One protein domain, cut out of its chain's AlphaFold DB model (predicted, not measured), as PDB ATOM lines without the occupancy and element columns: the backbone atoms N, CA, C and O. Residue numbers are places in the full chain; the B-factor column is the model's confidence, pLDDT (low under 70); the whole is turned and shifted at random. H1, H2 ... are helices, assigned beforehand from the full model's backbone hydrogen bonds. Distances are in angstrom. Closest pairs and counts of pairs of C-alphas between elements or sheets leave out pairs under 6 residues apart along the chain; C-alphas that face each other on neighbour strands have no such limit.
ATOM      1  N   ALA A   2     572.098 377.534 400.750       93.56
ATOM      2  CA  ALA A   2     572.682 378.033 399.506       93.56
ATOM      3  C   ALA A   2     574.192 378.188 399.712       93.56
ATOM      4  O   ALA A   2     574.616 378.709 400.744       93.56
ATOM      5  N   LEU A   3     574.988 377.700 398.763       95.81
ATOM      6  CA  LEU A   3     576.446 377.758 398.821       95.81
ATOM      7  C   LEU A   3     576.954 378.918 397.962       95.81
ATOM      8  O   LEU A   3     576.491 379.108 396.841       95.81
ATOM      9  N   THR A   4     577.903 379.684 398.496       96.62
ATOM     10  CA  THR A   4     578.595 380.774 397.790       96.62
ATOM     11  C   THR A   4     580.092 380.711 398.093       96.62
ATOM     12  O   THR A   4     580.501 380.045 399.044       96.62
ATOM     13  N   GLY A   5     580.906 381.377 397.275       96.94
ATOM     14  CA  GLY A   5     582.362 381.345 397.395       96.94
ATOM     15  C   GLY A   5     582.999 380.113 396.734       96.94
ATOM     16  O   GLY A   5     582.368 379.493 395.874       96.94
ATOM     17  N   PRO A   6     584.231 379.742 397.126       97.69
ATOM     18  CA  PRO A   6     585.036 378.754 396.408       97.69
ATOM     19  C   PRO A   6     584.382 377.378 396.256       97.69
ATOM     20  O   PRO A   6     584.529 376.739 395.222       97.69
ATOM     21  N   VAL A   7     583.574 376.953 397.234       97.19
ATOM     22  CA  VAL A   7     582.868 375.656 397.206       97.19
ATOM     23  C   VAL A   7     581.914 375.504 396.011       97.19
ATOM     24  O   VAL A   7     581.538 374.392 395.649       97.19
ATOM     25  N   VAL A   8     581.509 376.603 395.366       97.19
ATOM     26  CA  VAL A   8     580.715 376.545 394.127       97.19
ATOM     27  C   VAL A   8     581.495 375.847 393.008       97.19
ATOM     28  O   VAL A   8     580.882 375.118 392.228       97.19
ATOM     29  N   GLY A   9     582.823 375.997 392.973       97.00
ATOM     30  CA  GLY A   9     583.696 375.252 392.067       97.00
ATOM     31  C   GLY A   9     583.583 373.743 392.277       97.00
ATOM     32  O   GLY A   9     583.371 373.006 391.316       97.00
ATOM     33  N   ASP A  10     583.586 373.288 393.535       96.44
ATOM     34  CA  ASP A  10     583.390 371.872 393.868       96.44
ATOM     35  C   ASP A  10     582.006 371.368 393.420       96.44
ATOM     36  O   ASP A  10     581.883 370.262 392.888       96.44
ATOM     37  N   VAL A  11     580.946 372.173 393.595       96.88
ATOM     38  CA  VAL A  11     579.586 371.822 393.136       96.88
ATOM     39  C   VAL A  11     579.555 371.677 391.613       96.88
ATOM     40  O   VAL A  11     578.968 370.726 391.089       96.88
ATOM     41  N   GLU A  12     580.197 372.600 390.897       97.00
ATOM     42  CA  GLU A  12     580.318 372.545 389.442       97.00
ATOM     43  C   GLU A  12     581.099 371.302 388.996       97.00
ATOM     44  O   GLU A  12     580.664 370.605 388.076       97.00
ATOM     45  N   THR A  13     582.195 370.961 389.679       95.25
ATOM     46  CA  THR A  13     582.966 369.741 389.414       95.25
ATOM     47  C   THR A  13     582.101 368.488 389.569       95.25
ATOM     48  O   THR A  13     582.089 367.647 388.670       95.25
ATOM     49  N   VAL A  14     581.298 368.386 390.635       95.12
ATOM     50  CA  VAL A  14     580.354 367.267 390.834       95.12
ATOM     51  C   VAL A  14     579.343 367.162 389.694       95.12
ATOM     52  O   VAL A  14     579.028 366.063 389.221       95.12
ATOM     53  N   PHE A  15     578.819 368.299 389.235       95.06
ATOM     54  CA  PHE A  15     577.892 368.327 388.109       95.06
ATOM     55  C   PHE A  15     578.569 367.861 386.816       95.06
ATOM     56  O   PHE A  15     578.026 367.005 386.114       95.06
ATOM     57  N   ARG A  16     579.766 368.381 386.519       93.94
ATOM     58  CA  ARG A  16     580.557 368.049 385.324       93.94
ATOM     59  C   ARG A  16     580.897 366.569 385.257       93.94
ATOM     60  O   ARG A  16     580.603 365.941 384.245       93.94
ATOM     61  N   GLU A  17     581.400 365.997 386.350       92.62
ATOM     62  CA  GLU A  17     581.679 364.560 386.469       92.62
ATOM     63  C   GLU A  17     580.472 363.714 386.036       92.62
ATOM     64  O   GLU A  17     580.602 362.752 385.277       92.62
ATOM     65  N   ARG A  18     579.270 364.094 386.483       89.62
ATOM     66  CA  ARG A  18     578.025 363.387 386.158       89.62
ATOM     67  C   ARG A  18     577.504 363.663 384.757       89.62
ATOM     68  O   ARG A  18     576.894 362.769 384.174       89.62
ATOM     69  N   TRP A  19     577.701 364.868 384.244       89.44
ATOM     70  CA  TRP A  19     577.270 365.264 382.909       89.44
ATOM     71  C   TRP A  19     578.124 364.616 381.813       89.44
ATOM     72  O   TRP A  19     577.611 364.210 380.770       89.44
ATOM     73  N   GLU A  20     579.426 364.501 382.062       88.00
ATOM     74  CA  GLU A  20     580.412 363.952 381.130       88.00
ATOM     75  C   GLU A  20     580.548 362.425 381.235       88.00
ATOM     76  O   GLU A  20     581.172 361.805 380.369       88.00
ATOM     77  N   ASP A  21     579.928 361.800 382.249       85.56
ATOM     78  CA  ASP A  21     579.922 360.348 382.443       85.56
ATOM     79  C   ASP A  21     579.434 359.625 381.174       85.56
ATOM     80  O   ASP A  21     578.282 359.785 380.751       85.56
ATOM     81  N   PRO A  22     580.283 358.787 380.546       77.12
ATOM     82  CA  PRO A  22     579.903 358.115 379.326       77.12
ATOM     83  C   PRO A  22     578.936 356.948 379.532       77.12
ATOM     84  O   PRO A  22     578.486 356.366 378.538       77.12
ATOM     85  N   GLN A  23     578.623 356.583 380.772       74.94
ATOM     86  CA  GLN A  23     577.760 355.451 381.067       74.94
ATOM     87  C   GLN A  23     576.282 355.738 380.731       74.94
ATOM     88  O   GLN A  23     575.778 356.836 380.968       74.94
ATOM     89  N   PRO A  24     575.532 354.750 380.205       69.56
ATOM     90  CA  PRO A  24     574.104 354.913 379.938       69.56
ATOM     91  C   PRO A  24     573.288 355.168 381.213       69.56
ATOM     92  O   PRO A  24     573.528 354.530 382.241       69.56
ATOM     93  N   LEU A  25     572.255 356.015 381.107       69.56
ATOM     94  CA  LEU A  25     571.344 356.362 382.211       69.56
ATOM     95  C   LEU A  25     570.629 355.131 382.796       69.56
ATOM     96  O   LEU A  25     570.469 355.016 384.011       69.56
ATOM     97  N   SER A  26     570.237 354.183 381.938       69.88
ATOM     98  CA  SER A  26     569.641 352.905 382.338       69.88
ATOM     99  C   SER A  26     570.634 351.754 382.197       69.88
ATOM    100  O   SER A  26     571.392 351.660 381.230       69.88
ATOM    101  N   ARG A  27     570.603 350.819 383.152       65.69
ATOM    102  CA  ARG A  27     571.365 349.559 383.094       65.69
ATOM    103  C   ARG A  27     570.567 348.380 382.570       65.69
ATOM    104  O   ARG A  27     571.167 347.355 382.273       65.69
ATOM    105  N   SER A  28     569.245 348.503 382.484       76.06
ATOM    106  CA  SER A  28     568.416 347.430 381.946       76.06
ATOM    107  C   SER A  28     568.731 347.300 380.454       76.06
ATOM    108  O   SER A  28     568.490 348.262 379.717       76.06
ATOM    109  N   PRO A  29     569.280 346.156 379.993       77.50
ATOM    110  CA  PRO A  29     569.565 345.948 378.576       77.50
ATOM    111  C   PRO A  29     568.299 346.132 377.739       77.50
ATOM    112  O   PRO A  29     568.345 346.753 376.684       77.50
ATOM    113  N   LEU A  30     567.155 345.698 378.279       83.62
ATOM    114  CA  LEU A  30     565.841 345.902 377.685       83.62
ATOM    115  C   LEU A  30     565.510 347.389 377.520       83.62
ATOM    116  O   LEU A  30     565.145 347.802 376.427       83.62
ATOM    117  N   ARG A  31     565.677 348.211 378.569       79.19
ATOM    118  CA  ARG A  31     565.473 349.665 378.447       79.19
ATOM    119  C   ARG A  31     566.441 350.283 377.450       79.19
ATOM    120  O   ARG A  31     565.991 351.040 376.618       79.19
ATOM    121  N   ARG A  32     567.723 349.905 377.454       77.06
ATOM    122  CA  ARG A  32     568.693 350.421 376.471       77.06
ATOM    123  C   ARG A  32     568.269 350.134 375.032       77.06
ATOM    124  O   ARG A  32     568.394 351.008 374.184       77.06
ATOM    125  N   VAL A  33     567.775 348.925 374.765       80.94
ATOM    126  CA  VAL A  33     567.264 348.540 373.442       80.94
ATOM    127  C   VAL A  33     566.004 349.332 373.094       80.94
ATOM    128  O   VAL A  33     565.896 349.830 371.979       80.94
ATOM    129  N   LEU A  34     565.077 349.493 374.043       83.75
ATOM    130  CA  LEU A  34     563.856 350.280 373.845       83.75
ATOM    131  C   LEU A  34     564.154 351.766 373.606       83.75
ATOM    132  O   LEU A  34     563.598 352.342 372.679       83.75
ATOM    133  N   ASP A  35     565.046 352.363 374.396       80.94
ATOM    134  CA  ASP A  35     565.469 353.760 374.275       80.94
ATOM    135  C   ASP A  35     566.158 353.981 372.917       80.94
ATOM    136  O   ASP A  35     565.847 354.931 372.202       80.94
ATOM    137  N   ALA A  36     567.028 353.051 372.498       79.00
ATOM    138  CA  ALA A  36     567.658 353.088 371.179       79.00
ATOM    139  C   ALA A  36     566.636 352.958 370.037       79.00
ATOM    140  O   ALA A  36     566.713 353.709 369.067       79.00
ATOM    141  N   ALA A  37     565.658 352.055 370.160       83.81
ATOM    142  CA  ALA A  37     564.597 351.872 369.168       83.81
ATOM    143  C   ALA A  37     563.655 353.086 369.068       83.81
ATOM    144  O   ALA A  37     563.121 353.359 367.996       83.81
ATOM    145  N   ARG A  38     563.463 353.822 370.170       83.38
ATOM    146  CA  ARG A  38     562.665 355.059 370.227       83.38
ATOM    147  C   ARG A  38     563.440 356.308 369.805       83.38
ATOM    148  O   ARG A  38     562.832 357.354 369.614       83.38
ATOM    149  N   GLY A  39     564.760 356.211 369.650       74.81
ATOM    150  CA  GLY A  39     565.621 357.373 369.417       74.81
ATOM    151  C   GLY A  39     565.824 358.249 370.660       74.81
ATOM    152  O   GLY A  39     566.370 359.345 370.541       74.81
ATOM    153  N   ASP A  40     565.460 357.755 371.849       71.44
ATOM    154  CA  ASP A  40     565.601 358.420 373.153       71.44
ATOM    155  C   ASP A  40     567.047 358.314 373.681       71.44
ATOM    156  O   ASP A  40     567.311 357.988 374.840       71.44
ATOM    157  N   LEU A  41     568.023 358.568 372.808       67.25
ATOM    158  CA  LEU A  41     569.432 358.620 373.179       67.25
ATOM    159  C   LEU A  41     569.780 360.054 373.606       67.25
ATOM    160  O   LEU A  41     569.671 360.974 372.788       67.25
ATOM    161  N   PRO A  42     570.228 360.283 374.856       66.00
ATOM    162  CA  PRO A  42     570.582 361.619 375.315       66.00
ATOM    163  C   PRO A  42     571.673 362.221 374.424       66.00
ATOM    164  O   PRO A  42     572.785 361.694 374.338       66.00
ATOM    165  N   ARG A  43     571.374 363.343 373.759       68.81
ATOM    166  CA  ARG A  43     572.394 364.110 373.034       68.81
ATOM    167  C   ARG A  43     573.359 364.710 374.046       68.81
ATOM    168  O   ARG A  43     572.972 365.569 374.837       68.81
ATOM    169  N   ARG A  44     574.623 364.293 373.994       72.06
ATOM    170  CA  ARG A  44     575.681 364.881 374.819       72.06
ATOM    171  C   ARG A  44     576.009 366.262 374.284       72.06
ATOM    172  O   ARG A  44     576.527 366.392 373.179       72.06
ATOM    173  N   ARG A  45     575.677 367.292 375.053       83.44
ATOM    174  CA  ARG A  45     576.131 368.656 374.780       83.44
ATOM    175  C   ARG A  45     577.381 368.890 375.622       83.44
ATOM    176  O   ARG A  45     577.286 368.687 376.828       83.44
ATOM    177  N   PRO A  46     578.532 369.253 375.038       87.56
ATOM    178  CA  PRO A  46     579.702 369.577 375.841       87.56
ATOM    179  C   PRO A  46     579.384 370.777 376.736       87.56
ATOM    180  O   PRO A  46     578.664 371.691 376.321       87.56
ATOM    181  N   LEU A  47     579.896 370.757 377.963       91.88
ATOM    182  CA  LEU A  47     579.831 371.925 378.832       91.88
ATOM    183  C   LEU A  47     580.885 372.946 378.382       91.88
ATOM    184  O   LEU A  47     581.930 372.550 377.857       91.88
ATOM    185  N   PRO A  48     580.649 374.255 378.583       94.06
ATOM    186  CA  PRO A  48     581.717 375.242 378.439       94.06
ATOM    187  C   PRO A  48     582.867 374.919 379.410       94.06
ATOM    188  O   PRO A  48     582.636 374.196 380.383       94.06
ATOM    189  N   PRO A  49     584.090 375.435 379.204       93.38
ATOM    190  CA  PRO A  49     585.174 375.291 380.178       93.38
ATOM    191  C   PRO A  49     584.752 375.754 381.581       93.38
ATOM    192  O   PRO A  49     583.953 376.685 381.702       93.38
ATOM    193  N   GLN A  50     585.260 375.096 382.626       92.94
ATOM    194  CA  GLN A  50     585.027 375.520 384.010       92.94
ATOM    195  C   GLN A  50     585.670 376.892 384.238       92.94
ATOM    196  O   GLN A  50     586.807 377.126 383.820       92.94
ATOM    197  N   LEU A  51     584.917 377.804 384.849       94.56
ATOM    198  CA  LEU A  51     585.424 379.120 385.231       94.56
ATOM    199  C   LEU A  51     586.243 379.007 386.528       94.56
ATOM    200  O   LEU A  51     586.096 378.020 387.248       94.56
ATOM    201  N   PRO A  52     587.102 379.993 386.848       96.50
ATOM    202  CA  PRO A  52     587.764 380.035 388.146       96.50
ATOM    203  C   PRO A  52     586.752 380.049 389.293       96.50
ATOM    204  O   PRO A  52     585.687 380.662 389.174       96.50
ATOM    205  N   ASP A  53     587.122 379.427 390.411       96.75
ATOM    206  CA  ASP A  53     586.291 379.402 391.611       96.75
ATOM    207  C   ASP A  53     585.931 380.829 392.062       96.75
ATOM    208  O   ASP A  53     586.790 381.724 392.040       96.75
ATOM    209  N   PRO A  54     584.681 381.080 392.497       97.06
ATOM    210  CA  PRO A  54     584.301 382.383 393.023       97.06
ATOM    211  C   PRO A  54     585.155 382.790 394.228       97.06
ATOM    212  O   PRO A  54     585.558 381.956 395.040       97.06
ATOM    213  N   ALA A  55     585.378 384.097 394.384       96.88
ATOM    214  CA  ALA A  55     586.124 384.631 395.519       96.88
ATOM    215  C   ALA A  55     585.456 384.268 396.867       96.88
ATOM    216  O   ALA A  55     584.228 384.175 396.929       96.88
ATOM    217  N   PRO A  56     586.226 384.096 397.959       96.38
ATOM    218  CA  PRO A  56     585.683 383.885 399.303       96.38
ATOM    219  C   PRO A  56     584.661 384.954 399.717       96.38
ATOM    220  O   PRO A  56     584.926 386.148 399.598       96.38
ATOM    221  N   THR A  57     583.504 384.521 400.227       94.19
ATOM    222  CA  THR A  57     582.379 385.392 400.632       94.19
ATOM    223  C   THR A  57     582.045 385.324 402.128       94.19
ATOM    224  O   THR A  57     581.149 386.032 402.581       94.19
ATOM    225  N   GLY A  58     582.746 384.493 402.903       92.44
ATOM    226  CA  GLY A  58     582.512 384.291 404.333       92.44
ATOM    227  C   GLY A  58     583.578 383.401 404.968       92.44
ATOM    228  O   GLY A  58     584.528 382.988 404.304       92.44
ATOM    229  N   ASP A  59     583.412 383.111 406.253       94.56
ATOM    230  CA  ASP A  59     584.357 382.362 407.090       94.56
ATOM    231  C   ASP A  59     583.961 380.895 407.319       94.56
ATOM    232  O   ASP A  59     584.738 380.129 407.884       94.56
TER     233      ASP A  59
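What this domain is: This is residues 2 to 59 of the 313 residues of a protein of Dermatophilaceae bacterium (UniProt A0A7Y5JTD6). A long helix, H1, lies along the length of an extended, rod-like piece of chain, and a shorter helix, H2, sits across the far end of the rod, with no contact between the two. From H2 a long stretch with no named element, residues 39 to 59, folds back past H1 to the end of the rod where the printed part begins, making a long, open loop without a compact core. The printed part has 58 residues with two named helices, H1 then H2, and no named strand; the class is all helix, though under half of the residues, 24 of 58, are in named elements. The whole is extended, with a radius of gyration of the C-alphas of 16.8 A and spans of 51 by 20 by 16 A.

Where its parts are: H1, residues 7 to 20, is the longest helix, 20.0 A from first to last C-alpha; it begins at C-alpha 7 at (582.868, 375.656, 397.206) and ends at C-alpha 20 at (580.412, 363.952, 381.130). H2, residues 29 to 38, measures 14.2 A and ends at C-alpha 38 at (562.665, 355.059, 370.227).

How they stand to each other: H1 and H2 are apart, with no C-alpha of the one within 8 A of the other. A short link of 8 residues joins them. In both helices every O i to N i+4 pair is within hydrogen-bond range. The C-alphas of residues 39 to 59 lie 9 to 29 A from the mean of the C-alphas.

The domain as a whole: The two C-alphas farthest apart, those of Ala 37 in H2 and Asp 59, are 52.5 A apart, while the first and last printed C-alphas, those of Ala 2 and Asp 59, are 14.6 A apart. The printed part has no cut. The mean pLDDT of the printed part is 86.6; residues 24 to 27 and 41 to 43 are under 70.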